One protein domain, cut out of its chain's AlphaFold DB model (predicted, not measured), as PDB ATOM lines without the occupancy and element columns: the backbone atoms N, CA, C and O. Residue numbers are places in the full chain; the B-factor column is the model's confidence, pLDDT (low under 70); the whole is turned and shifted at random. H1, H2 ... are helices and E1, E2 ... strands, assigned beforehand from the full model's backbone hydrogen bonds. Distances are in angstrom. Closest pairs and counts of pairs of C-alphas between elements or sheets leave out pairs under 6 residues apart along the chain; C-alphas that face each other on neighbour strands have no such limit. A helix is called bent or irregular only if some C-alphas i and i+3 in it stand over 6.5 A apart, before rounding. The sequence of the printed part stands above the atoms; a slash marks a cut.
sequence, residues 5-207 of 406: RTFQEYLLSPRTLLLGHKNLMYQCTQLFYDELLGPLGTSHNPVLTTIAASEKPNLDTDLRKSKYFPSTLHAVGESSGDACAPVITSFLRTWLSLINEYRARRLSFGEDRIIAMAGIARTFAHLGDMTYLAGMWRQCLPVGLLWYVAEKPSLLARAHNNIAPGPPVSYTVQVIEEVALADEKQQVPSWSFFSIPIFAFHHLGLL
ATOM      1  N   ARG A   5     277.507 112.141 354.858       52.25
ATOM      2  CA  ARG A   5     277.837 110.753 354.503       52.25
ATOM      3  C   ARG A   5     278.942 110.713 353.450       52.25
ATOM      4  O   ARG A   5     279.929 110.013 353.633       52.25
ATOM      5  N   THR A   6     278.876 111.602 352.455       66.25
ATOM      6  CA  THR A   6     279.936 111.720 351.440       66.25
ATOM      7  C   THR A   6     281.265 112.211 352.012       66.25
ATOM      8  O   THR A   6     282.294 111.904 351.431       66.25
ATOM      9  N   PHE A   7     281.297 112.931 353.144       76.38
ATOM     10  CA  PHE A   7     282.571 113.280 353.787       76.38
ATOM     11  C   PHE A   7     283.200 112.103 354.505       76.38
ATOM     12  O   PHE A   7     284.397 111.888 354.353       76.38
ATOM     13  N   GLN A   8     282.410 111.351 355.273       81.38
ATOM     14  CA  GLN A   8     282.891 110.130 355.907       81.38
ATOM     15  C   GLN A   8     283.388 109.149 354.835       81.38
ATOM     16  O   GLN A   8     284.512 108.667 354.929       81.38
ATOM     17  N   GLU A   9     282.591 108.899 353.794       80.56
ATOM     18  CA  GLU A   9     282.962 108.037 352.664       80.56
ATOM     19  C   GLU A   9     284.221 108.544 351.950       80.56
ATOM     20  O   GLU A   9     285.143 107.775 351.687       80.56
ATOM     21  N   TYR A  10     284.298 109.850 351.682       82.56
ATOM     22  CA  TYR A  10     285.478 110.476 351.095       82.56
ATOM     23  C   TYR A  10     286.712 110.292 351.979       82.56
ATOM     24  O   TYR A  10     287.750 109.873 351.478       82.56
ATOM     25  N   LEU A  11     286.623 110.588 353.274       84.00
ATOM     26  CA  LEU A  11     287.775 110.590 354.167       84.00
ATOM     27  C   LEU A  11     288.277 109.171 354.454       84.00
ATOM     28  O   LEU A  11     289.485 108.946 354.464       84.00
ATOM     29  N   LEU A  12     287.359 108.224 354.659       86.38
ATOM     30  CA  LEU A  12     287.681 106.841 355.014       86.38
ATOM     31  C   LEU A  12     287.970 105.953 353.800       86.38
ATOM     32  O   LEU A  12     288.566 104.889 353.959       86.38
ATOM     33  N   SER A  13     287.593 106.366 352.586       86.81
ATOM     34  CA  SER A  13     287.979 105.625 351.388       86.81
ATOM     35  C   SER A  13     289.494 105.737 351.142       86.81
ATOM     36  O   SER A  13     290.011 106.852 351.013       86.81
ATOM     37  N   PRO A  14     290.232 104.624 350.970       83.12
ATOM     38  CA  PRO A  14     291.665 104.669 350.670       83.12
ATOM     39  C   PRO A  14     291.998 105.379 349.350       83.12
ATOM     40  O   PRO A  14     293.088 105.934 349.194       83.12
ATOM     41  N   ARG A  15     291.074 105.344 348.379       87.31
ATOM     42  CA  ARG A  15     291.230 105.937 347.045       87.31
ATOM     43  C   ARG A  15     289.909 106.533 346.571       87.31
ATOM     44  O   ARG A  15     288.870 105.884 346.637       87.31
ATOM     45  N   THR A  16     289.958 107.755 346.065       87.94
ATOM     46  CA  THR A  16     288.799 108.469 345.538       87.94
ATOM     47  C   THR A  16     289.106 108.971 344.140       87.94
ATOM     48  O   THR A  16     290.119 109.633 343.922       87.94
ATOM     49  N   LEU A  17     288.209 108.656 343.210       87.38
ATOM     50  CA  LEU A  17     288.141 109.290 341.903       87.38
ATOM     51  C   LEU A  17     287.185 110.481 342.005       87.38
ATOM     52  O   LEU A  17     286.025 110.318 342.378       87.38
ATOM     53  N   LEU A  18     287.685 111.672 341.709       85.00
ATOM     54  CA  LEU A  18     286.933 112.917 341.696       85.00
ATOM     55  C   LEU A  18     286.712 113.324 340.238       85.00
ATOM     56  O   LEU A  18     287.665 113.586 339.506       85.00
ATOM     57  N   LEU A  19     285.450 113.386 339.822       85.25
ATOM     58  CA  LEU A  19     285.071 113.873 338.502       85.25
ATOM     59  C   LEU A  19     284.920 115.398 338.554       85.25
ATOM     60  O   LEU A  19     283.953 115.916 339.118       85.25
ATOM     61  N   GLY A  20     285.898 116.113 338.001       77.88
ATOM     62  CA  GLY A  20     285.831 117.552 337.776       77.88
ATOM     63  C   GLY A  20     285.015 117.898 336.529       77.88
ATOM     64  O   GLY A  20     284.587 117.033 335.770       77.88
ATOM     65  N   HIS A  21     284.800 119.194 336.292       78.38
ATOM     66  CA  HIS A  21     284.034 119.649 335.125       78.38
ATOM     67  C   HIS A  21     284.756 119.382 333.794       78.38
ATOM     68  O   HIS A  21     284.105 119.191 332.771       78.38
ATOM     69  N   LYS A  22     286.094 119.393 333.804       84.44
ATOM     70  CA  LYS A  22     286.930 119.219 332.606       84.44
ATOM     71  C   LYS A  22     287.979 118.123 332.743       84.44
ATOM     72  O   LYS A  22     288.684 117.875 331.775       84.44
ATOM     73  N   ASN A  23     288.116 117.540 333.931       86.88
ATOM     74  CA  ASN A  23     289.213 116.645 334.229       86.88
ATOM     75  C   ASN A  23     288.904 115.640 335.346       86.88
ATOM     76  O   ASN A  23     288.101 115.917 336.240       86.88
ATOM     77  N   LEU A  24     289.566 114.486 335.315       89.00
ATOM     78  CA  LEU A  24     289.598 113.531 336.421       89.00
ATOM     79  C   LEU A  24     290.723 113.865 337.401       89.00
ATOM     80  O   LEU A  24     291.861 114.136 337.015       89.00
ATOM     81  N   MET A  25     290.414 113.775 338.691       88.19
ATOM     82  CA  MET A  25     291.405 113.833 339.759       88.19
ATOM     83  C   MET A  25     291.367 112.539 340.572       88.19
ATOM     84  O   MET A  25     290.309 111.990 340.873       88.19
ATOM     85  N   TYR A  26     292.537 112.057 340.957       87.12
ATOM     86  CA  TYR A  26     292.751 110.831 341.705       87.12
ATOM     87  C   TYR A  26     293.389 111.190 343.033       87.12
ATOM     88  O   TYR A  26     294.459 111.794 343.087       87.12
ATOM     89  N   GLN A  27     292.757 110.783 344.121       86.06
ATOM     90  CA  GLN A  27     293.270 111.044 345.451       86.06
ATOM     91  C   GLN A  27     293.392 109.750 346.234       86.06
ATOM     92  O   GLN A  27     292.440 108.981 346.348       86.06
ATOM     93  N   CYS A  28     294.552 109.533 346.837       84.12
ATOM     94  CA  CYS A  28     294.756 108.506 347.847       84.12
ATOM     95  C   CYS A  28     295.254 109.138 349.152       84.12
ATOM     96  O   CYS A  28     295.335 110.363 349.282       84.12
ATOM     97  N   THR A  29     295.601 108.309 350.136       78.94
ATOM     98  CA  THR A  29     296.137 108.787 351.416       78.94
ATOM     99  C   THR A  29     297.387 109.651 351.256       78.94
ATOM    100  O   THR A  29     297.555 110.602 352.009       78.94
ATOM    101  N   GLN A  30     298.239 109.355 350.271       78.31
ATOM    102  CA  GLN A  30     299.567 109.964 350.130       78.31
ATOM    103  C   GLN A  30     299.712 110.910 348.932       78.31
ATOM    104  O   GLN A  30     300.668 111.680 348.889       78.31
ATOM    105  N   LEU A  31     298.808 110.850 347.952       79.94
ATOM    106  CA  LEU A  31     298.929 111.572 346.686       79.94
ATOM    107  C   LEU A  31     297.593 112.196 346.287       79.94
ATOM    108  O   LEU A  31     296.534 111.596 346.483       79.94
ATOM    109  N   PHE A  32     297.671 113.374 345.676       83.75
ATOM    110  CA  PHE A  32     296.589 113.986 344.913       83.75
ATOM    111  C   PHE A  32     297.103 114.215 343.496       83.75
ATOM    112  O   PHE A  32     298.152 114.827 343.310       83.75
ATOM    113  N   TYR A  33     296.407 113.683 342.506       85.81
ATOM    114  CA  TYR A  33     296.830 113.693 341.116       85.81
ATOM    115  C   TYR A  33     295.697 114.210 340.247       85.81
ATOM    116  O   TYR A  33     294.552 113.810 340.408       85.81
ATOM    117  N   ASP A  34     296.028 115.081 339.319       86.56
ATOM    118  CA  ASP A  34     295.131 115.627 338.319       86.56
ATOM    119  C   ASP A  34     295.544 115.077 336.958       86.56
ATOM    120  O   ASP A  34     296.732 115.081 336.638       86.56
ATOM    121  N   GLU A  35     294.605 114.588 336.153       87.25
ATOM    122  CA  GLU A  35     294.957 114.001 334.856       87.25
ATOM    123  C   GLU A  35     295.642 114.993 333.901       87.25
ATOM    124  O   GLU A  35     296.423 114.568 333.053       87.25
ATOM    125  N   LEU A  36     295.374 116.299 334.043       86.19
ATOM    126  CA  LEU A  36     295.937 117.343 333.185       86.19
ATOM    127  C   LEU A  36     297.162 118.004 333.820       86.19
ATOM    128  O   LEU A  36     298.107 118.360 333.119       86.19
ATOM    129  N   LEU A  37     297.140 118.197 335.142       82.00
ATOM    130  CA  LEU A  37     298.172 118.949 335.871       82.00
ATOM    131  C   LEU A  37     299.198 118.059 336.593       82.00
ATOM    132  O   LEU A  37     300.162 118.567 337.174       82.00
ATOM    133  N   GLY A  38     298.999 116.742 336.585       81.56
ATOM    134  CA  GLY A  38     299.841 115.792 337.298       81.56
ATOM    135  C   GLY A  38     299.692 115.889 338.828       81.56
ATOM    136  O   GLY A  38     298.621 116.221 339.336       81.56
ATOM    137  N   PRO A  39     300.736 115.569 339.614       79.31
ATOM    138  CA  PRO A  39     300.639 115.521 341.073       79.31
ATOM    139  C   PRO A  39     300.475 116.919 341.695       79.31
ATOM    140  O   PRO A  39     301.386 117.744 341.639       79.31
ATOM    141  N   LEU A  40     299.351 117.186 342.357       72.69
ATOM    142  CA  LEU A  40     299.081 118.443 343.070       72.69
ATOM    143  C   LEU A  40     299.442 118.327 344.562       72.69
ATOM    144  O   LEU A  40     299.493 117.234 345.127       72.69
ATOM    145  N   GLY A  41     299.711 119.458 345.225       62.69
ATOM    146  CA  GLY A  41     300.054 119.472 346.660       62.69
ATOM    147  C   GLY A  41     301.418 118.840 346.986       62.69
ATOM    148  O   GLY A  41     301.674 118.391 348.106       62.69
ATOM    149  N   THR A  42     302.310 118.762 345.999       56.34
ATOM    150  CA  THR A  42     303.739 118.498 346.201       56.34
ATOM    151  C   THR A  42     304.491 119.806 345.973       56.34
ATOM    152  O   THR A  42     304.118 120.592 345.102       56.34
ATOM    153  N   SER A  43     305.573 120.048 346.713       50.69
ATOM    154  CA  SER A  43     306.480 121.197 346.521       50.69
ATOM    155  C   SER A  43     307.151 121.247 345.134       50.69
ATOM    156  O   SER A  43     307.994 122.101 344.894       50.69
ATOM    157  N   HIS A  44     306.798 120.329 344.232       43.72
ATOM    158  CA  HIS A  44     307.414 120.113 342.930       43.72
ATOM    159  C   HIS A  44     306.495 120.434 341.746       43.72
ATOM    160  O   HIS A  44     306.881 120.141 340.618       43.72
ATOM    161  N   ASN A  45     305.309 121.021 341.956       47.72
ATOM    162  CA  ASN A  45     304.436 121.379 340.837       47.72
ATOM    163  C   ASN A  45     304.624 122.859 340.418       47.72
ATOM    164  O   ASN A  45     304.127 123.749 341.115       47.72
ATOM    165  N   PRO A  46     305.324 123.152 339.300       44.22
ATOM    166  CA  PRO A  46     305.697 124.516 338.907       44.22
ATOM    167  C   PRO A  46     304.499 125.422 338.571       44.22
ATOM    168  O   PRO A  46     304.637 126.644 338.601       44.22
ATOM    169  N   VAL A  47     303.317 124.853 338.303       45.97
ATOM    170  CA  VAL A  47     302.104 125.599 337.912       45.97
ATOM    171  C   VAL A  47     301.413 126.277 339.107       45.97
ATOM    172  O   VAL A  47     300.834 127.350 338.956       45.97
ATOM    173  N   LEU A  48     301.505 125.705 340.314       44.62
ATOM    174  CA  LEU A  48     300.891 126.283 341.523       44.62
ATOM    175  C   LEU A  48     301.768 127.351 342.191       44.62
ATOM    176  O   LEU A  48     301.248 128.217 342.896       44.62
ATOM    177  N   THR A  49     303.079 127.344 341.939       39.59
ATOM    178  CA  THR A  49     304.023 128.353 342.451       39.59
ATOM    179  C   THR A  49     303.692 129.770 341.984       39.59
ATOM    180  O   THR A  49     303.902 130.718 342.735       39.59
ATOM    181  N   THR A  50     303.118 129.932 340.790       37.12
ATOM    182  CA  THR A  50     302.781 131.253 340.234       37.12
ATOM    183  C   THR A  50     301.523 131.857 340.865       37.12
ATOM    184  O   THR A  50     301.410 133.076 340.941       37.12
ATOM    185  N   ILE A  51     300.597 131.027 341.361       40.31
ATOM    186  CA  ILE A  51     299.365 131.481 342.031       40.31
ATOM    187  C   ILE A  51     299.605 131.658 343.541       40.31
ATOM    188  O   ILE A  51     299.097 132.600 344.138       40.31
ATOM    189  N   ALA A  52     300.443 130.815 344.154       37.62
ATOM    190  CA  ALA A  52     300.787 130.896 345.578       37.62
ATOM    191  C   ALA A  52     301.777 132.027 345.935       37.62
ATOM    192  O   ALA A  52     301.921 132.364 347.110       37.62
ATOM    193  N   ALA A  53     302.465 132.618 344.950       36.31
ATOM    194  CA  ALA A  53     303.379 133.746 345.160       36.31
ATOM    195  C   ALA A  53     302.657 135.083 345.426       36.31
ATOM    196  O   ALA A  53     303.280 136.038 345.887       36.31
ATOM    197  N   SER A  54     301.349 135.146 345.173       36.94
ATOM    198  CA  SER A  54     300.512 136.313 345.434       36.94
ATOM    199  C   SER A  54     299.705 136.090 346.715       36.94
ATOM    200  O   SER A  54     298.624 135.516 346.680       36.94
ATOM    201  N   GLU A  55     300.247 136.590 347.828       35.28
ATOM    202  CA  GLU A  55     299.568 136.837 349.113       35.28
ATOM    203  C   GLU A  55     299.231 135.604 349.989       35.28
ATOM    204  O   GLU A  55     298.308 134.830 349.753       35.28
ATOM    205  N   LYS A  56     299.964 135.464 351.105       34.44
ATOM    206  CA  LYS A  56     299.588 134.601 352.244       34.44
ATOM    207  C   LYS A  56     298.268 135.103 352.860       34.44
ATOM    208  O   LYS A  56     298.126 136.307 353.060       34.44
ATOM    209  N   PRO A  57     297.359 134.202 353.269       35.97
ATOM    210  CA  PRO A  57     297.563 133.432 354.497       35.97
ATOM    211  C   PRO A  57     297.396 131.931 354.262       35.97
ATOM    212  O   PRO A  57     296.505 131.539 353.527       35.97
ATOM    213  N   ASN A  58     298.252 131.125 354.906       36.91
ATOM    214  CA  ASN A  58     298.167 129.672 355.145       36.91
ATOM    215  C   ASN A  58     296.891 128.964 354.634       36.91
ATOM    216  O   ASN A  58     296.090 128.475 355.431       36.91
ATOM    217  N   LEU A  59     296.705 128.883 353.318       41.75
ATOM    218  CA  LEU A  59     295.780 127.935 352.730       41.75
ATOM    219  C   LEU A  59     296.573 126.639 352.692       41.75
ATOM    220  O   LEU A  59     297.586 126.563 352.003       41.75
ATOM    221  N   ASP A  60     296.183 125.696 353.540       49.22
ATOM    222  CA  ASP A  60     296.775 124.368 353.626       49.22
ATOM    223  C   ASP A  60     296.879 123.765 352.216       49.22
ATOM    224  O   ASP A  60     295.880 123.386 351.605       49.22
ATOM    225  N   THR A  61     298.092 123.778 351.659       53.94
ATOM    226  CA  THR A  61     298.383 123.307 350.301       53.94
ATOM    227  C   THR A  61     298.458 121.786 350.238       53.94
ATOM    228  O   THR A  61     298.623 121.228 349.148       53.94
ATOM    229  N   ASP A  62     298.325 121.103 351.382       61.00
ATOM    230  CA  ASP A  62     298.204 119.659 351.416       61.00
ATOM    231  C   ASP A  62     296.790 119.238 350.990       61.00
ATOM    232  O   ASP A  62     295.783 119.415 351.686       61.00
ATOM    233  N   LEU A  63     296.721 118.678 349.785       70.38
ATOM    234  CA  LEU A  63     295.510 118.122 349.189       70.38
ATOM    235  C   LEU A  63     295.379 116.615 349.457       70.38
ATOM    236  O   LEU A  63     294.483 115.969 348.917       70.38
ATOM    237  N   ARG A  64     296.269 116.015 350.253       76.06
ATOM    238  CA  ARG A  64     296.265 114.576 350.559       76.06
ATOM    239  C   ARG A  64     295.341 114.282 351.733       76.06
ATOM    240  O   ARG A  64     295.084 115.138 352.574       76.06
ATOM    241  N   LYS A  65     294.886 113.031 351.855       77.31
ATOM    242  CA  LYS A  65     294.094 112.626 353.032       77.31
ATOM    243  C   LYS A  65     294.953 112.441 354.287       77.31
ATOM    244  O   LYS A  65     294.422 112.530 355.390       77.31
ATOM    245  N   SER A  66     296.268 112.240 354.146       77.06
ATOM    246  CA  SER A  66     297.211 112.132 355.272       77.06
ATOM    247  C   SER A  66     297.189 113.336 356.206       77.06
ATOM    248  O   SER A  66     297.464 113.180 357.390       77.06
ATOM    249  N   LYS A  67     296.812 114.522 355.716       79.50
ATOM    250  CA  LYS A  67     296.711 115.725 356.549       79.50
ATOM    251  C   LYS A  67     295.738 115.579 357.721       79.50
ATOM    252  O   LYS A  67     295.937 116.188 358.768       79.50
ATOM    253  N   TYR A  68     294.700 114.756 357.555       81.62
ATOM    254  CA  TYR A  68     293.722 114.472 358.603       81.62
ATOM    255  C   TYR A  68     294.216 113.395 359.573       81.62
ATOM    256  O   TYR A  68     293.816 113.399 360.731       81.62
ATOM    257  N   PHE A  69     295.099 112.499 359.125       84.12
ATOM    258  CA  PHE A  69     295.622 111.372 359.899       84.12
ATOM    259  C   PHE A  69     297.129 111.548 360.131       84.12
ATOM    260  O   PHE A  69     297.935 110.900 359.455       84.12
ATOM    261  N   PRO A  70     297.538 112.447 361.047       80.00
ATOM    262  CA  PRO A  70     298.950 112.694 361.297       80.00
ATOM    263  C   PRO A  70     299.630 111.428 361.828       80.00
ATOM    264  O   PRO A  70     299.069 110.706 362.650       80.00
ATOM    265  N   SER A  71     300.876 111.185 361.421       81.81
ATOM    266  CA  SER A  71     301.672 110.044 361.904       81.81
ATOM    267  C   SER A  71     301.907 110.066 363.419       81.81
ATOM    268  O   SER A  71     302.188 109.033 364.018       81.81
ATOM    269  N   THR A  72     301.752 111.229 364.054       85.62
ATOM    270  CA  THR A  72     301.886 111.416 365.501       85.62
ATOM    271  C   THR A  72     300.651 110.983 366.294       85.62
ATOM    272  O   THR A  72     300.604 111.223 367.495       85.62
ATOM    273  N   LEU A  73     299.637 110.388 365.657       87.25
ATOM    274  CA  LEU A  73     298.385 110.019 366.317       87.25
ATOM    275  C   LEU A  73     298.589 109.009 367.458       87.25
ATOM    276  O   LEU A  73     298.028 109.200 368.529       87.25
ATOM    277  N   HIS A  74     299.449 108.002 367.275       88.06
ATOM    278  CA  HIS A  74     299.804 107.055 368.344       88.06
ATOM    279  C   HIS A  74     300.444 107.750 369.556       88.06
ATOM    280  O   HIS A  74     300.105 107.450 370.697       88.06
ATOM    281  N   ALA A  75     301.296 108.752 369.318       88.19
ATOM    282  CA  ALA A  75     301.934 109.514 370.390       88.19
ATOM    283  C   ALA A  75     300.935 110.357 371.208       88.19
ATOM    284  O   ALA A  75     301.250 110.757 372.325       88.19
ATOM    285  N   VAL A  76     299.732 110.631 370.682       87.75
ATOM    286  CA  VAL A  76     298.632 111.250 371.446       87.75
ATOM    287  C   VAL A  76     298.040 110.246 372.436       87.75
ATOM    288  O   VAL A  76     297.798 110.613 373.582       87.75
ATOM    289  N   GLY A  77     297.836 108.993 372.012       85.62
ATOM    290  CA  GLY A  77     297.343 107.902 372.862       85.62
ATOM    291  C   GLY A  77     298.259 107.598 374.041       85.62
ATOM    292  O   GLY A  77     297.797 107.446 375.170       85.62
ATOM    293  N   GLU A  78     299.567 107.585 373.782       84.19
ATOM    294  CA  GLU A  78     300.609 107.308 374.778       84.19
ATOM    295  C   GLU A  78     300.911 108.504 375.699       84.19
ATOM    296  O   GLU A  78     301.511 108.338 376.765       84.19
ATOM    297  N   SER A  79     300.503 109.719 375.310       75.19
ATOM    298  CA  SER A  79     300.750 110.933 376.087       75.19
ATOM    299  C   SER A  79     299.925 110.913 377.375       75.19
ATOM    300  O   SER A  79     298.750 111.270 377.413       75.19
ATOM    301  N   SER A  80     300.569 110.487 378.458       60.06
ATOM    302  CA  SER A  80     300.016 110.508 379.807       60.06
ATOM    303  C   SER A  80     300.689 111.624 380.608       60.06
ATOM    304  O   SER A  80     301.873 111.566 380.917       60.06
ATOM    305  N   GLY A  81     299.938 112.681 380.926       61.88
ATOM    306  CA  GLY A  81     300.304 113.623 381.993       61.88
ATOM    307  C   GLY A  81     300.514 115.086 381.594       61.88
ATOM    308  O   GLY A  81     300.181 115.954 382.392       61.88
ATOM    309  N   ASP A  82     300.983 115.402 380.380       71.31
ATOM    310  CA  ASP A  82     301.065 116.800 379.915       71.31
ATOM    311  C   ASP A  82     299.916 117.112 378.954       71.31
ATOM    312  O   ASP A  82     300.035 116.966 377.734       71.31
ATOM    313  N   ALA A  83     298.806 117.595 379.519       66.69
ATOM    314  CA  ALA A  83     297.609 117.995 378.778       66.69
ATOM    315  C   ALA A  83     297.895 119.017 377.659       66.69
ATOM    316  O   ALA A  83     297.086 119.176 376.749       66.69
ATOM    317  N   CYS A  84     299.041 119.700 377.698       71.00
ATOM    318  CA  CYS A  84     299.408 120.769 376.782       71.00
ATOM    319  C   CYS A  84     300.527 120.382 375.800       71.00
ATOM    320  O   CYS A  84     300.961 121.235 375.017       71.00
ATOM    321  N   ALA A  85     301.022 119.139 375.820       81.69
ATOM    322  CA  ALA A  85     302.160 118.735 374.998       81.69
ATOM    323  C   ALA A  85     301.995 119.167 373.519       81.69
ATOM    324  O   ALA A  85     300.876 119.181 372.987       81.69
ATOM    325  N   PRO A  86     303.083 119.519 372.802       82.44
ATOM    326  CA  PRO A  86     302.988 119.985 371.415       82.44
ATOM    327  C   PRO A  86     302.240 119.013 370.495       82.44
ATOM    328  O   PRO A  86     301.534 119.443 369.585       82.44
ATOM    329  N   VAL A  87     302.357 117.707 370.759       86.00
ATOM    330  CA  VAL A  87     301.628 116.663 370.030       86.00
ATOM    331  C   VAL A  87     300.115 116.740 370.265       86.00
ATOM    332  O   VAL A  87     299.354 116.694 369.301       86.00
ATOM    333  N   ILE A  88     299.681 116.962 371.512       88.19
ATOM    334  CA  ILE A  88     298.271 117.111 371.896       88.19
ATOM    335  C   ILE A  88     297.655 118.340 371.226       88.19
ATOM    336  O   ILE A  88     296.598 118.262 370.601       88.19
ATOM    337  N   THR A  89     298.332 119.484 371.327       86.00
ATOM    338  CA  THR A  89     297.835 120.751 370.769       86.00
ATOM    339  C   THR A  89     297.810 120.724 369.242       86.00
ATOM    340  O   THR A  89     296.842 121.184 368.637       86.00
ATOM    341  N   SER A  90     298.819 120.122 368.603       86.00
ATOM    342  CA  SER A  90     298.818 119.891 367.156       86.00
ATOM    343  C   SER A  90     297.662 118.985 366.730       86.00
ATOM    344  O   SER A  90     296.965 119.300 365.768       86.00
ATOM    345  N   PHE A  91     297.427 117.889 367.455       90.62
ATOM    346  CA  PHE A  91     296.328 116.971 367.176       90.62
ATOM    347  C   PHE A  91     294.959 117.648 367.305       90.62
ATOM    348  O   PHE A  91     294.153 117.563 366.381       90.62
ATOM    349  N   LEU A  92     294.709 118.375 368.400       91.69
ATOM    350  CA  LEU A  92     293.449 119.095 368.612       91.69
ATOM    351  C   LEU A  92     293.163 120.107 367.498       91.69
ATOM    352  O   LEU A  92     292.020 120.235 367.067       91.69
ATOM    353  N   ARG A  93     294.191 120.792 366.982       88.12
ATOM    354  CA  ARG A  93     294.045 121.698 365.832       88.12
ATOM    355  C   ARG A  93     293.612 120.956 364.572       88.12
ATOM    356  O   ARG A  93     292.665 121.388 363.917       88.12
ATOM    357  N   THR A  94     294.271 119.847 364.242       89.50
ATOM    358  CA  THR A  94     293.897 119.013 363.089       89.50
ATOM    359  C   THR A  94     292.479 118.463 363.248       89.50
ATOM    360  O   THR A  94     291.686 118.518 362.309       89.50
ATOM    361  N   TRP A  95     292.129 118.005 364.451       93.81
ATOM    362  CA  TRP A  95     290.802 117.491 364.779       93.81
ATOM    363  C   TRP A  95     289.708 118.556 364.622       93.81
ATOM    364  O   TRP A  95     288.715 118.324 363.935       93.81
ATOM    365  N   LEU A  96     289.905 119.759 365.172       92.94
ATOM    366  CA  LEU A  96     288.961 120.868 365.007       92.94
ATOM    367  C   LEU A  96     288.875 121.347 363.554       92.94
ATOM    368  O   LEU A  96     287.787 121.688 363.098       92.94
ATOM    369  N   SER A  97     289.978 121.331 362.797       90.00
ATOM    370  CA  SER A  97     289.953 121.625 361.358       90.00
ATOM    371  C   SER A  97     289.070 120.630 360.602       90.00
ATOM    372  O   SER A  97     288.190 121.043 359.847       90.00
ATOM    373  N   LEU A  98     289.233 119.330 360.871       91.62
ATOM    374  CA  LEU A  98     288.381 118.275 360.316       91.62
ATOM    375  C   LEU A  98     286.912 118.508 360.680       91.62
ATOM    376  O   LEU A  98     286.045 118.451 359.807       91.62
ATOM    377  N   ILE A  99     286.621 118.809 361.949       92.56
ATOM    378  CA  ILE A  99     285.257 119.102 362.405       92.56
ATOM    379  C   ILE A  99     284.696 120.334 361.694       92.56
ATOM    380  O   ILE A  99     283.529 120.339 361.318       92.56
ATOM    381  N   ASN A 100     285.493 121.374 361.474       91.31
ATOM    382  CA  ASN A 100     285.047 122.581 360.786       91.31
ATOM    383  C   ASN A 100     284.708 122.323 359.318       91.31
ATOM    384  O   ASN A 100     283.673 122.794 358.842       91.31
ATOM    385  N   GLU A 101     285.524 121.540 358.613       87.00
ATOM    386  CA  GLU A 101     285.217 121.096 357.251       87.00
ATOM    387  C   GLU A 101     283.957 120.233 357.210       87.00
ATOM    388  O   GLU A 101     283.118 120.374 356.321       87.00
ATOM    389  N   TYR A 102     283.798 119.362 358.202       87.19
ATOM    390  CA  TYR A 102     282.617 118.536 358.361       87.19
ATOM    391  C   TYR A 102     281.344 119.365 358.619       87.19
ATOM    392  O   TYR A 102     280.316 119.167 357.964       87.19
ATOM    393  N   ARG A 103     281.410 120.331 359.543       87.06
ATOM    394  CA  ARG A 103     280.314 121.250 359.894       87.06
ATOM    395  C   ARG A 103     279.933 122.159 358.728       87.06
ATOM    396  O   ARG A 103     278.762 122.470 358.572       87.06
ATOM    397  N   ALA A 104     280.889 122.550 357.884       84.06
ATOM    398  CA  ALA A 104     280.631 123.402 356.723       84.06
ATOM    399  C   ALA A 104     279.825 122.710 355.603       84.06
ATOM    400  O   ALA A 104     279.309 123.384 354.710       84.06
ATOM    401  N   ARG A 105     279.701 121.376 355.619       82.19
ATOM    402  CA  ARG A 105     278.944 120.625 354.604       82.19
ATOM    403  C   ARG A 105     277.444 120.688 354.879       82.19
ATOM    404  O   ARG A 105     277.015 120.514 356.017       82.19
ATOM    405  N   ARG A 106     276.653 120.902 353.822       73.88
ATOM    406  CA  ARG A 106     275.185 120.973 353.886       73.88
ATOM    407  C   ARG A 106     274.569 119.581 353.877       73.88
ATOM    408  O   ARG A 106     274.883 118.775 353.002       73.88
ATOM    409  N   LEU A 107     273.668 119.323 354.815       71.06
ATOM    410  CA  LEU A 107     272.994 118.035 354.948       71.06
ATOM    411  C   LEU A 107     271.550 118.114 354.511       71.06
ATOM    412  O   LEU A 107     270.917 119.151 354.664       71.06
ATOM    413  N   SER A 108     271.039 116.993 354.004       69.38
ATOM    414  CA  SER A 108     269.592 116.805 353.908       69.38
ATOM    415  C   SER A 108     268.966 116.677 355.295       69.38
ATOM    416  O   SER A 108     267.895 117.223 355.515       69.38
ATOM    417  N   PHE A 109     269.643 115.981 356.216       73.00
ATOM    418  CA  PHE A 109     269.152 115.682 357.561       73.00
ATOM    419  C   PHE A 109     270.274 115.914 358.581       73.00
ATOM    420  O   PHE A 109     271.336 115.298 358.476       73.00
ATOM    421  N   GLY A 110     270.061 116.819 359.542       72.12
ATOM    422  CA  GLY A 110     271.053 117.154 360.575       72.12
ATOM    423  C   GLY A 110     271.320 116.010 361.561       72.12
ATOM    424  O   GLY A 110     272.444 115.842 362.028       72.12
ATOM    425  N   GLU A 111     270.325 115.155 361.808       74.25
ATOM    426  CA  GLU A 111     270.409 113.983 362.701       74.25
ATOM    427  C   GLU A 111     271.494 112.980 362.274       74.25
ATOM    428  O   GLU A 111     272.179 112.377 363.102       74.25
ATOM    429  N   ASP A 112     271.750 112.876 360.966       79.69
ATOM    430  CA  ASP A 112     272.808 112.030 360.411       79.69
ATOM    431  C   ASP A 112     274.218 112.514 360.804       79.69
ATOM    432  O   ASP A 112     275.209 111.838 360.498       79.69
ATOM    433  N   ARG A 113     274.358 113.680 361.466       84.81
ATOM    434  CA  ARG A 113     275.677 114.234 361.766       84.81
ATOM    435  C   ARG A 113     276.489 113.356 362.698       84.81
ATOM    436  O   ARG A 113     277.622 112.965 362.409       84.81
ATOM    437  N   ILE A 114     275.889 113.050 363.836       88.19
ATOM    438  CA  ILE A 114     276.556 112.298 364.889       88.19
ATOM    439  C   ILE A 114     276.933 110.905 364.364       88.19
ATOM    440  O   ILE A 114     278.068 110.462 364.538       88.19
ATOM    441  N   ILE A 115     276.034 110.264 363.611       86.56
ATOM    442  CA  ILE A 115     276.272 108.950 362.997       86.56
ATOM    443  C   ILE A 115     277.419 109.008 361.978       86.56
ATOM    444  O   ILE A 115     278.302 108.151 362.003       86.56
ATOM    445  N   ALA A 116     277.455 110.023 361.109       84.25
ATOM    446  CA  ALA A 116     278.527 110.153 360.123       84.25
ATOM    447  C   ALA A 116     279.894 110.442 360.775       84.25
ATOM    448  O   ALA A 116     280.928 109.941 360.325       84.25
ATOM    449  N   MET A 117     279.918 111.213 361.868       90.06
ATOM    450  CA  MET A 117     281.146 111.448 362.633       90.06
ATOM    451  C   MET A 117     281.609 110.189 363.377       90.06
ATOM    452  O   MET A 117     282.813 109.967 363.489       90.06
ATOM    453  N   ALA A 118     280.689 109.334 363.834       90.88
ATOM    454  CA  ALA A 118     281.013 108.106 364.560       90.88
ATOM    455  C   ALA A 118     281.981 107.198 363.786       90.88
ATOM    456  O   ALA A 118     282.894 106.623 364.376       90.88
ATOM    457  N   GLY A 119     281.819 107.090 362.463       89.31
ATOM    458  CA  GLY A 119     282.739 106.328 361.616       89.31
ATOM    459  C   GLY A 119     284.155 106.904 361.614       89.31
ATOM    460  O   GLY A 119     285.117 106.163 361.802       89.31
ATOM    461  N   ILE A 120     284.278 108.228 361.471       92.06
ATOM    462  CA  ILE A 120     285.568 108.931 361.522       92.06
ATOM    463  C   ILE A 120     286.204 108.751 362.905       92.06
ATOM    464  O   ILE A 120     287.361 108.348 363.010       92.06
ATOM    465  N   ALA A 121     285.434 108.975 363.970       94.25
ATOM    466  CA  ALA A 121     285.888 108.821 365.345       94.25
ATOM    467  C   ALA A 121     286.378 107.393 365.642       94.25
ATOM    468  O   ALA A 121     287.426 107.232 366.257       94.25
ATOM    469  N   ARG A 122     285.707 106.343 365.153       93.25
ATOM    470  CA  ARG A 122     286.192 104.958 365.313       93.25
ATOM    471  C   ARG A 122     287.552 104.734 364.661       93.25
ATOM    472  O   ARG A 122     288.402 104.076 365.253       93.25
ATOM    473  N   THR A 123     287.780 105.286 363.470       91.75
ATOM    474  CA  THR A 123     289.081 105.177 362.795       91.75
ATOM    475  C   THR A 123     290.182 105.868 363.596       91.75
ATOM    476  O   THR A 123     291.237 105.278 363.796       91.75
ATOM    477  N   PHE A 124     289.939 107.075 364.111       93.00
ATOM    478  CA  PHE A 124     290.912 107.773 364.959       93.00
ATOM    479  C   PHE A 124     291.150 107.059 366.296       93.00
ATOM    480  O   PHE A 124     292.293 106.975 366.735       93.00
ATOM    481  N   ALA A 125     290.100 106.516 366.918       92.94
ATOM    482  CA  ALA A 125     290.213 105.738 368.147       92.94
ATOM    483  C   ALA A 125     291.090 104.501 367.933       92.94
ATOM    484  O   ALA A 125     291.984 104.240 368.728       92.94
ATOM    485  N   HIS A 126     290.884 103.790 366.821       91.88
ATOM    486  CA  HIS A 126     291.676 102.618 366.461       91.88
ATOM    487  C   HIS A 126     293.135 102.962 366.131       91.88
ATOM    488  O   HIS A 126     294.044 102.290 366.604       91.88
ATOM    489  N   LEU A 127     293.368 104.008 365.333       90.38
ATOM    490  CA  LEU A 127     294.716 104.408 364.916       90.38
ATOM    491  C   LEU A 127     295.516 105.110 366.022       90.38
ATOM    492  O   LEU A 127     296.732 105.172 365.929       90.38
ATOM    493  N   GLY A 128     294.860 105.703 367.015       90.44
ATOM    494  CA  GLY A 128     295.522 106.451 368.084       90.44
ATOM    495  C   GLY A 128     295.495 105.781 369.449       90.44
ATOM    496  O   GLY A 128     296.066 106.345 370.370       90.44
ATOM    497  N   ASP A 129     294.802 104.649 369.598       91.56
ATOM    498  CA  ASP A 129     294.437 104.064 370.899       91.56
ATOM    499  C   ASP A 129     293.811 105.099 371.857       91.56
ATOM    500  O   ASP A 129     294.196 105.286 373.013       91.56
ATOM    501  N   MET A 130     292.854 105.863 371.325       92.19
ATOM    502  CA  MET A 130     292.229 106.979 372.032       92.19
ATOM    503  C   MET A 130     290.774 106.698 372.384       92.19
ATOM    504  O   MET A 130     290.067 105.967 371.691       92.19
ATOM    505  N   THR A 131     290.285 107.351 373.438       93.31
ATOM    506  CA  THR A 131     288.891 107.207 373.875       93.31
ATOM    507  C   THR A 131     288.073 108.411 373.432       93.31
ATOM    508  O   THR A 131     288.329 109.533 373.870       93.31
ATOM    509  N   TYR A 132     287.083 108.172 372.573       94.75
ATOM    510  CA  TYR A 132     286.181 109.205 372.069       94.75
ATOM    511  C   TYR A 132     285.078 109.540 373.083       94.75
ATOM    512  O   TYR A 132     284.411 108.643 373.595       94.75
ATOM    513  N   LEU A 133     284.871 110.832 373.340       94.31
ATOM    514  CA  LEU A 133     283.912 111.375 374.301       94.31
ATOM    515  C   LEU A 133     283.143 112.537 373.656       94.31
ATOM    516  O   LEU A 133     283.593 113.682 373.697       94.31
ATOM    517  N   ALA A 134     281.999 112.235 373.034       93.44
ATOM    518  CA  ALA A 134     281.064 113.211 372.456       93.44
ATOM    519  C   ALA A 134     281.741 114.359 371.678       93.44
ATOM    520  O   ALA A 134     281.536 115.539 371.955       93.44
ATOM    521  N   GLY A 135     282.591 114.028 370.705       93.75
ATOM    522  CA  GLY A 135     283.306 115.012 369.884       93.75
ATOM    523  C   GLY A 135     284.720 115.343 370.362       93.75
ATOM    524  O   GLY A 135     285.506 115.874 369.582       93.75
ATOM    525  N   MET A 136     285.081 114.992 371.592       94.56
ATOM    526  CA  MET A 136     286.422 115.190 372.147       94.56
ATOM    527  C   MET A 136     287.104 113.855 372.453       94.56
ATOM    528  O   MET A 136     286.533 112.787 372.237       94.56
ATOM    529  N   TRP A 137     288.345 113.914 372.935       94.50
ATOM    530  CA  TRP A 137     289.149 112.739 373.264       94.50
ATOM    531  C   TRP A 137     289.608 112.806 374.712       94.50
ATOM    532  O   TRP A 137     290.076 113.853 375.159       94.50
ATOM    533  N   ARG A 138     289.509 111.689 375.437       93.06
ATOM    534  CA  ARG A 138     289.915 111.581 376.848       93.06
ATOM    535  C   ARG A 138     291.337 112.102 377.083       93.06
ATOM    536  O   ARG A 138     291.562 112.856 378.021       93.06
ATOM    537  N   GLN A 139     292.270 111.720 376.212       91.19
ATOM    538  CA  GLN A 139     293.705 112.012 376.305       91.19
ATOM    539  C   GLN A 139     294.020 113.512 376.293       91.19
ATOM    540  O   GLN A 139     295.022 113.943 376.852       91.19
ATOM    541  N   CYS A 140     293.161 114.320 375.677       90.75
ATOM    542  CA  CYS A 140     293.364 115.757 375.550       90.75
ATOM    543  C   CYS A 140     292.195 116.571 376.101       90.75
ATOM    544  O   CYS A 140     292.058 117.748 375.769       90.75
ATOM    545  N   LEU A 141     291.349 115.960 376.937       91.31
ATOM    546  CA  LEU A 141     290.045 116.514 377.278       91.31
ATOM    547  C   LEU A 141     290.118 117.893 377.944       91.31
ATOM    548  O   LEU A 141     289.405 118.765 377.463       91.31
ATOM    549  N   PRO A 142     290.984 118.168 378.947       91.06
ATOM    550  CA  PRO A 142     291.049 119.501 379.548       91.06
ATOM    551  C   PRO A 142     291.270 120.613 378.512       91.06
ATOM    552  O   PRO A 142     290.484 121.553 378.450       91.06
ATOM    553  N   VAL A 143     292.260 120.474 377.623       91.56
ATOM    554  CA  VAL A 143     292.485 121.446 376.534       91.56
ATOM    555  C   VAL A 143     291.359 121.390 375.505       91.56
ATOM    556  O   VAL A 143     290.911 122.431 375.036       91.56
ATOM    557  N   GLY A 144     290.870 120.197 375.169       93.56
ATOM    558  CA  GLY A 144     289.776 119.994 374.222       93.56
ATOM    559  C   GLY A 144     288.501 120.729 374.626       93.56
ATOM    560  O   GLY A 144     287.818 121.261 373.761       93.56
ATOM    561  N   LEU A 145     288.220 120.859 375.925       95.62
ATOM    562  CA  LEU A 145     287.083 121.615 376.457       95.62
ATOM    563  C   LEU A 145     287.204 123.135 376.262       95.62
ATOM    564  O   LEU A 145     286.224 123.838 376.470       95.62
ATOM    565  N   LEU A 146     288.360 123.650 375.833       95.81
ATOM    566  CA  LEU A 146     288.577 125.068 375.529       95.81
ATOM    567  C   LEU A 146     288.250 125.437 374.072       95.81
ATOM    568  O   LEU A 146     288.717 126.465 373.569       95.81
ATOM    569  N   TRP A 147     287.495 124.599 373.356       96.38
ATOM    570  CA  TRP A 147     286.962 124.980 372.049       96.38
ATOM    571  C   TRP A 147     285.981 126.152 372.190       96.38
ATOM    572  O   TRP A 147     285.295 126.258 373.201       96.38
ATOM    573  N   TYR A 148     285.886 127.021 371.185       95.50
ATOM    574  CA  TYR A 148     284.939 128.144 371.176       95.50
ATOM    575  C   TYR A 148     284.479 128.488 369.761       95.50
ATOM    576  O   TYR A 148     285.092 128.057 368.785       95.50
ATOM    577  N   VAL A 149     283.411 129.272 369.636       94.19
ATOM    578  CA  VAL A 149     282.933 129.767 368.340       94.19
ATOM    579  C   VAL A 149     283.730 131.016 367.955       94.19
ATOM    580  O   VAL A 149     283.628 132.052 368.606       94.19
ATOM    581  N   ALA A 150     284.539 130.911 366.901       91.62
ATOM    582  CA  ALA A 150     285.382 131.993 366.398       91.62
ATOM    583  C   ALA A 150     284.936 132.436 365.002       91.62
ATOM    584  O   ALA A 150     284.469 131.623 364.198       91.62
ATOM    585  N   GLU A 151     285.101 133.720 364.693       89.88
ATOM    586  CA  GLU A 151     284.890 134.229 363.340       89.88
ATOM    587  C   GLU A 151     285.851 133.559 362.355       89.88
ATOM    588  O   GLU A 151     287.049 133.407 362.612       89.88
ATOM    589  N   LYS A 152     285.332 133.169 361.190       87.62
ATOM    590  CA  LYS A 152     286.176 132.682 360.101       87.62
ATOM    591  C   LYS A 152     287.050 133.835 359.591       87.62
ATOM    592  O   LYS A 152     286.542 134.941 359.399       87.62
ATOM    593  N   PRO A 153     288.316 133.571 359.222       84.88
ATOM    594  CA  PRO A 153     289.087 134.495 358.397       84.88
ATOM    595  C   PRO A 153     288.275 134.928 357.173       84.88
ATOM    596  O   PRO A 153     287.617 134.089 356.552       84.88
ATOM    597  N   SER A 154     288.342 136.206 356.789       82.25
ATOM    598  CA  SER A 154     287.462 136.771 355.751       82.25
ATOM    599  C   SER A 154     287.494 135.986 354.435       82.25
ATOM    600  O   SER A 154     286.463 135.838 353.787       82.25
ATOM    601  N   LEU A 155     288.646 135.426 354.052       82.06
ATOM    602  CA  LEU A 155     288.769 134.566 352.869       82.06
ATOM    603  C   LEU A 155     287.912 133.294 352.976       82.06
ATOM    604  O   LEU A 155     287.162 132.980 352.055       82.06
ATOM    605  N   LEU A 156     287.972 132.596 354.114       81.69
ATOM    606  CA  LEU A 156     287.173 131.393 354.369       81.69
ATOM    607  C   LEU A 156     285.688 131.728 354.520       81.69
ATOM    608  O   LEU A 156     284.835 131.011 353.997       81.69
ATOM    609  N   ALA A 157     285.371 132.830 355.204       84.19
ATOM    610  CA  ALA A 157     284.005 133.320 355.344       84.19
ATOM    611  C   ALA A 157     283.376 133.598 353.971       84.19
ATOM    612  O   ALA A 157     282.259 133.157 353.710       84.19
ATOM    613  N   ARG A 158     284.106 134.254 353.064       83.69
ATOM    614  CA  ARG A 158     283.649 134.504 351.692       83.69
ATOM    615  C   ARG A 158     283.494 133.229 350.881       83.69
ATOM    616  O   ARG A 158     282.433 133.018 350.300       83.69
ATOM    617  N   ALA A 159     284.524 132.382 350.869       81.81
ATOM    618  CA  ALA A 159     284.545 131.154 350.079       81.81
ATOM    619  C   ALA A 159     283.380 130.223 350.445       81.81
ATOM    620  O   ALA A 159     282.691 129.716 349.565       81.81
ATOM    621  N   HIS A 160     283.103 130.046 351.740       81.38
ATOM    622  CA  HIS A 160     282.028 129.162 352.199       81.38
ATOM    623  C   HIS A 160     280.621 129.740 352.004       81.38
ATOM    624  O   HIS A 160     279.649 128.985 352.017       81.38
ATOM    625  N   ASN A 161     280.499 131.056 351.815       82.06
ATOM    626  CA  ASN A 161     279.217 131.744 351.663       82.06
ATOM    627  C   ASN A 161     279.004 132.322 350.251       82.06
ATOM    628  O   ASN A 161     278.076 133.100 350.051       82.06
ATOM    629  N   ASN A 162     279.827 131.928 349.269       83.56
ATOM    630  CA  ASN A 162     279.768 132.392 347.874       83.56
ATOM    631  C   ASN A 162     279.779 133.926 347.728       83.56
ATOM    632  O   ASN A 162     279.085 134.490 346.883       83.56
ATOM    633  N   ILE A 163     280.566 134.610 348.561       82.12
ATOM    634  CA  ILE A 163     280.702 136.070 348.527       82.12
ATOM    635  C   ILE A 163     281.916 136.427 347.665       82.12
ATOM    636  O   ILE A 163     283.000 135.877 347.860       82.12
ATOM    637  N   ALA A 164     281.752 137.373 346.738       83.38
ATOM    638  CA  ALA A 164     282.839 137.851 345.881       83.38
ATOM    639  C   ALA A 164     284.016 138.416 346.708       83.38
ATOM    640  O   ALA A 164     283.789 138.900 347.820       83.38
ATOM    641  N   PRO A 165     285.266 138.396 346.210       80.62
ATOM    642  CA  PRO A 165     286.398 139.056 346.866       80.62
ATOM    643  C   PRO A 165     286.151 140.557 347.091       80.62
ATOM    644  O   PRO A 165     285.469 141.203 346.300       80.62
ATOM    645  N   GLY A 166     286.696 141.123 348.173       78.25
ATOM    646  CA  GLY A 166     286.512 142.543 348.490       78.25
ATOM    647  C   GLY A 166     286.978 142.946 349.898       78.25
ATOM    648  O   GLY A 166     287.549 142.115 350.616       78.25
ATOM    649  N   PRO A 167     286.710 144.196 350.324       79.19
ATOM    650  CA  PRO A 167     287.047 144.697 351.661       79.19
ATOM    651  C   PRO A 167     286.274 143.954 352.761       79.19
ATOM    652  O   PRO A 167     285.153 143.518 352.482       79.19
ATOM    653  N   PRO A 168     286.833 143.787 353.980       73.75
ATOM    654  CA  PRO A 168     286.239 142.986 355.055       73.75
ATOM    655  C   PRO A 168     284.744 143.263 355.236       73.75
ATOM    656  O   PRO A 168     284.335 144.410 355.393       73.75
ATOM    657  N   VAL A 169     283.931 142.208 355.178       67.88
ATOM    658  CA  VAL A 169     282.485 142.316 355.397       67.88
ATOM    659  C   VAL A 169     282.230 142.040 356.871       67.88
ATOM    660  O   VAL A 169     282.692 141.026 357.387       67.88
ATOM    661  N   SER A 170     281.513 142.939 357.541       73.00
ATOM    662  CA  SER A 170     280.948 142.644 358.857       73.00
ATOM    663  C   SER A 170     279.768 141.697 358.667       73.00
ATOM    664  O   SER A 170     278.874 141.966 357.862       73.00
ATOM    665  N   TYR A 171     279.798 140.563 359.358       77.69
ATOM    666  CA  TYR A 171     278.770 139.543 359.245       77.69
ATOM    667  C   TYR A 171     277.818 139.625 360.433       77.69
ATOM    668  O   TYR A 171     278.254 139.727 361.577       77.69
ATOM    669  N   THR A 172     276.519 139.522 360.174       81.00
ATOM    670  CA  THR A 172     275.549 139.246 361.232       81.00
ATOM    671  C   THR A 172     275.573 137.761 361.580       81.00
ATOM    672  O   THR A 172     275.887 136.902 360.747       81.00
ATOM    673  N   VAL A 173     275.255 137.441 362.834       87.31
ATOM    674  CA  VAL A 173     275.133 136.050 363.274       87.31
ATOM    675  C   VAL A 173     273.986 135.398 362.504       87.31
ATOM    676  O   VAL A 173     272.830 135.787 362.633       87.31
ATOM    677  N   GLN A 174     274.324 134.398 361.691       89.56
ATOM    678  CA  GLN A 174     273.371 133.634 360.896       89.56
ATOM    679  C   GLN A 174     273.540 132.149 361.196       89.56
ATOM    680  O   GLN A 174     274.611 131.581 360.959       89.56
ATOM    681  N   VAL A 175     272.470 131.524 361.683       90.81
ATOM    682  CA  VAL A 175     272.390 130.074 361.862       90.81
ATOM    683  C   VAL A 175     272.071 129.431 360.514       90.81
ATOM    684  O   VAL A 175     271.129 129.835 359.834       90.81
ATOM    685  N   ILE A 176     272.883 128.456 360.107       88.56
ATOM    686  CA  ILE A 176     272.653 127.655 358.894       88.56
ATOM    687  C   ILE A 176     272.069 126.283 359.212       88.56
ATOM    688  O   ILE A 176     271.441 125.676 358.350       88.56
ATOM    689  N   GLU A 177     272.284 125.800 360.432       87.00
ATOM    690  CA  GLU A 177     271.720 124.554 360.928       87.00
ATOM    691  C   GLU A 177     271.542 124.673 362.441       87.00
ATOM    692  O   GLU A 177     272.499 124.985 363.155       87.00
ATOM    693  N   GLU A 178     270.313 124.468 362.908       87.94
ATOM    694  CA  GLU A 178     270.006 124.391 364.334       87.94
ATOM    695  C   GLU A 178     270.437 123.038 364.904       87.94
ATOM    696  O   GLU A 178     270.620 122.058 364.178       87.94
ATOM    697  N   VAL A 179     270.592 122.987 366.224       83.69
ATOM    698  CA  VAL A 179     270.785 121.715 366.924       83.69
ATOM    699  C   VAL A 179     269.516 120.888 366.737       83.69
ATOM    700  O   VAL A 179     268.412 121.407 366.917       83.69
ATOM    701  N   ALA A 180     269.660 119.618 366.351       71.88
ATOM    702  CA  ALA A 180     268.520 118.713 366.281       71.88
ATOM    703  C   ALA A 180     267.807 118.713 367.641       71.88
ATOM    704  O   ALA A 180     268.470 118.654 368.682       71.88
ATOM    705  N   LEU A 181     266.476 118.827 367.635       64.62
ATOM    706  CA  LEU A 181     265.701 118.748 368.869       64.62
ATOM    707  C   LEU A 181     266.082 117.448 369.576       64.62
ATOM    708  O   LEU A 181     266.148 116.395 368.944       64.62
ATOM    709  N   ALA A 182     266.389 117.546 370.868       58.81
ATOM    710  CA  ALA A 182     266.720 116.377 371.656       58.81
ATOM    711  C   ALA A 182     265.469 115.494 371.759       58.81
ATOM    712  O   ALA A 182     264.621 115.707 372.622       58.81
ATOM    713  N   ASP A 183     265.351 114.504 370.878       56.94
ATOM    714  CA  ASP A 183     264.512 113.345 371.148       56.94
ATOM    715  C   ASP A 183     265.046 112.660 372.414       56.94
ATOM    716  O   ASP A 183     266.252 112.682 372.685       56.94
ATOM    717  N   GLU A 184     264.180 111.975 373.171       52.22
ATOM    718  CA  GLU A 184     264.572 111.195 374.365       52.22
ATOM    719  C   GLU A 184     265.755 110.232 374.114       52.22
ATOM    720  O   GLU A 184     266.400 109.776 375.054       52.22
ATOM    721  N   LYS A 185     266.050 109.921 372.844       51.75
ATOM    722  CA  LYS A 185     267.058 108.957 372.396       51.75
ATOM    723  C   LYS A 185     268.448 109.537 372.109       51.75
ATOM    724  O   LYS A 185     269.364 108.738 371.930       51.75
ATOM    725  N   GLN A 186     268.635 110.859 372.019       65.75
ATOM    726  CA  GLN A 186     269.944 111.427 371.657       65.75
ATOM    727  C   GLN A 186     270.234 112.747 372.377       65.75
ATOM    728  O   GLN A 186     270.265 113.824 371.782       65.75
ATOM    729  N   GLN A 187     270.479 112.655 373.685       84.12
ATOM    730  CA  GLN A 187     270.939 113.797 374.474       84.12
ATOM    731  C   GLN A 187     272.432 114.037 374.243       84.12
ATOM    732  O   GLN A 187     273.249 113.117 374.325       84.12
ATOM    733  N   VAL A 188     272.785 115.289 373.960       90.44
ATOM    734  CA  VAL A 188     274.163 115.714 373.714       90.44
ATOM    735  C   VAL A 188     274.656 116.528 374.911       90.44
ATOM    736  O   VAL A 188     274.019 117.526 375.248       90.44
ATOM    737  N   PRO A 189     275.792 116.157 375.521       93.81
ATOM    738  CA  PRO A 189     276.334 116.910 376.639       93.81
ATOM    739  C   PRO A 189     276.743 118.333 376.274       93.81
ATOM    740  O   PRO A 189     277.240 118.581 375.170       93.81
ATOM    741  N   SER A 190     276.620 119.261 377.223       94.56
ATOM    742  CA  SER A 190     276.830 120.694 376.966       94.56
ATOM    743  C   SER A 190     278.239 121.050 376.471       94.56
ATOM    744  O   SER A 190     278.389 121.949 375.648       94.56
ATOM    745  N   TRP A 191     279.273 120.305 376.877       95.25
ATOM    746  CA  TRP A 191     280.654 120.504 376.403       95.25
ATOM    747  C   TRP A 191     280.952 119.942 375.019       95.25
ATOM    748  O   TRP A 191     282.056 120.141 374.499       95.25
ATOM    749  N   SER A 192     280.037 119.177 374.437       95.38
ATOM    750  CA  SER A 192     280.213 118.672 373.088       95.38
ATOM    751  C   SER A 192     279.984 119.795 372.091       95.38
ATOM    752  O   SER A 192     279.001 120.511 372.190       95.38
ATOM    753  N   PHE A 193     280.793 119.903 371.039       93.62
ATOM    754  CA  PHE A 193     280.476 120.857 369.971       93.62
ATOM    755  C   PHE A 193     279.177 120.511 369.223       93.62
ATOM    756  O   PHE A 193     278.698 121.328 368.436       93.62
ATOM    757  N   PHE A 194     278.634 119.299 369.391       92.88
ATOM    758  CA  PHE A 194     277.338 118.920 368.830       92.88
ATOM    759  C   PHE A 194     276.168 119.622 369.534       92.88
ATOM    760  O   PHE A 194     275.080 119.649 368.971       92.88
ATOM    761  N   SER A 195     276.381 120.200 370.724       92.12
ATOM    762  CA  SER A 195     275.349 120.907 371.493       92.12
ATOM    763  C   SER A 195     275.061 122.321 370.975       92.12
ATOM    764  O   SER A 195     274.140 122.967 371.470       92.12
ATOM    765  N   ILE A 196     275.830 122.810 369.992       92.00
ATOM    766  CA  ILE A 196     275.717 124.180 369.478       92.00
ATOM    767  C   ILE A 196     275.319 124.238 367.996       92.00
ATOM    768  O   ILE A 196     275.788 123.408 367.203       92.00
ATOM    769  N   PRO A 197     274.543 125.262 367.583       91.62
ATOM    770  CA  PRO A 197     274.182 125.470 366.185       91.62
ATOM    771  C   PRO A 197     275.401 125.650 365.273       91.62
ATOM    772  O   PRO A 197     276.522 125.952 365.699       91.62
ATOM    773  N   ILE A 198     275.191 125.496 363.969       91.00
ATOM    774  CA  ILE A 198     276.202 125.810 362.960       91.00
ATOM    775  C   ILE A 198     275.923 127.204 362.408       91.00
ATOM    776  O   ILE A 198     274.833 127.488 361.915       91.00
ATOM    777  N   PHE A 199     276.940 128.064 362.446       91.81
ATOM    778  CA  PHE A 199     276.850 129.446 361.981       91.81
ATOM    779  C   PHE A 199     277.566 129.641 360.636       91.81
ATOM    780  O   PHE A 199     278.652 129.102 360.400       91.81
ATOM    781  N   ALA A 200     276.991 130.468 359.761       89.62
ATOM    782  CA  ALA A 200     277.500 130.729 358.410       89.62
ATOM    783  C   ALA A 200     278.951 131.247 358.406       89.62
ATOM    784  O   ALA A 200     279.809 130.771 357.653       89.62
ATOM    785  N   PHE A 201     279.252 132.189 359.299       91.12
ATOM    786  CA  PHE A 201     280.504 132.955 359.302       91.12
ATOM    787  C   PHE A 201     281.473 132.567 360.419       91.12
ATOM    788  O   PHE A 201     282.529 133.178 360.545       91.12
ATOM    789  N   HIS A 202     281.162 131.515 361.178       93.00
ATOM    790  CA  HIS A 202     281.973 131.088 362.316       93.00
ATOM    791  C   HIS A 202     282.404 129.629 362.195       93.00
ATOM    792  O   HIS A 202     281.808 128.834 361.463       93.00
ATOM    793  N   HIS A 203     283.478 129.295 362.896       93.00
ATOM    794  CA  HIS A 203     284.024 127.952 363.018       93.00
ATOM    795  C   HIS A 203     284.395 127.660 364.479       93.00
ATOM    796  O   HIS A 203     284.353 128.548 365.325       93.00
ATOM    797  N   LEU A 204     284.751 126.418 364.786       94.50
ATOM    798  CA  LEU A 204     285.311 126.059 366.081       94.50
ATOM    799  C   LEU A 204     286.791 126.444 366.121       94.50
ATOM    800  O   LEU A 204     287.591 125.927 365.339       94.50
ATOM    801  N   GLY A 205     287.145 127.342 367.031       93.44
ATOM    802  CA  GLY A 205     288.516 127.648 367.416       93.44
ATOM    803  C   GLY A 205     288.911 126.923 368.699       93.44
ATOM    804  O   GLY A 205     288.076 126.329 369.378       93.44
ATOM    805  N   LEU A 206     290.194 127.003 369.049       93.00
ATOM    806  CA  LEU A 206     290.730 126.547 370.331       93.00
ATOM    807  C   LEU A 206     291.338 127.743 371.061       93.00
ATOM    808  O   LEU A 206     292.149 128.466 370.481       93.00
ATOM    809  N   LEU A 207     290.938 127.970 372.312       91.75
ATOM    810  CA  LEU A 207     291.390 129.126 373.094       91.75
ATOM    811  C   LEU A 207     292.906 129.091 373.368       91.75
ATOM    812  O   LEU A 207     293.568 130.136 373.412       91.75
TER     813      LEU A 207
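What this domain is: This is residues 5 to 207 of the 406 residues of an uncharacterized protein of Alternaria gaisen (UniProt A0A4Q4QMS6). The model is a body built round the long helix H4, with a small twisted sheet of four short strands, E1 to E4, set off to one side as a lobe of its own with H2 beyond it. In the body H4 lies between H5, with H1 side by side with it, and the strand pair E5 and E7; H3 and H6 sit near one end of H4, and H7 and long loops lie outside. The 203 printed residues hold seven named helices and seven named strands, in the order H1 E1 E2 E3 E4 H2 H3 H4 H5 H6 E5 H7 E6 E7; the class is mixed, with 99 residues, under half, in named elements. Both sheets, E1 - E2 - E3 - E4 and E5 - E7, are antiparallel. The whole is compact, with a radius of gyration of the C-alphas of 18.2 A and spans of 51 by 42 by 31 A.

Where its parts are: H1, residues 5 to 12, begins at C-alpha 5 (277.837, 110.753, 354.503). E1 is residues 15 to 19, E2 24 to 28, E3 32 to 34, E4 38 to 40, H2 46 to 52 and H3 73 to 78. H4, residues 86 to 103, is 25.5 A long from C-alpha 86 (302.988, 119.985, 371.415). H5, residues 112 to 128, is 24.6 A long, with a kink of 27 degrees near residue 120. H6, residues 138 to 144, is irregular: C-alphas 139 and 142 are 8.6 A apart. E5 is residues 147 to 151, H7 154 to 160, E6 175 to 177, and E7 202 to 206, ending at C-alpha 206 (290.730, 126.547, 370.331).

How they stand to each other: E1 to E4 form a meander, each strand the antiparallel neighbour of the one before, with N 16 and O 27 at 2.8 A, N 26 and O 33 at 2.7 A, and N 34 and O 38 at 2.8 A. H1 only grazes this sheet, with residues 9 to 11; H2 is not on it. H1 and H5 touch at a shallow tilt of 9 degrees, the same way, closest at the C-alphas of Arg 5 and Ala 116, 5.7 A. H3 touches H5, closest at C-alphas 74 and 128, 4.3 A, and H4, closest at C-alphas 76 and 88, 5.9 A. H6 and H4 touch, about perpendicular at 81 degrees, closest at C-alphas 140 and 88, 6.3 A. H4 and H5 are near each other. The closest C-alphas of H4 and E7 are those of Asn 100 and His 203, 5.9 A. E5 and E7 are antiparallel, with N 150 and O 203 at 2.8 A. The closest C-alphas of H7 and E7 are 157 and 202, 7.6 A. E6 pairs with residues 198 to 199, antiparallel. Every O i to N i+4 pair is within hydrogen-bond range in H1, H3, H4 and H7, but 11 of 13 in H5, 1 of 3 in H2 and 1 of 3 in H6, where O i to N i+3 pairs within range are 1 of 4 in H2 and 3 of 4 in H6.

The domain as a whole: The C-alphas farthest apart are those of Pro 46 and Glu 184, 55.9 A. The printed part has no cut. The links H2 to H3, H7 to E6 and E6 to E7 are long. Mean pLDDT of the printed part is 80.1; 35 residues are under 70, among them 41 to 62 and 181 to 186.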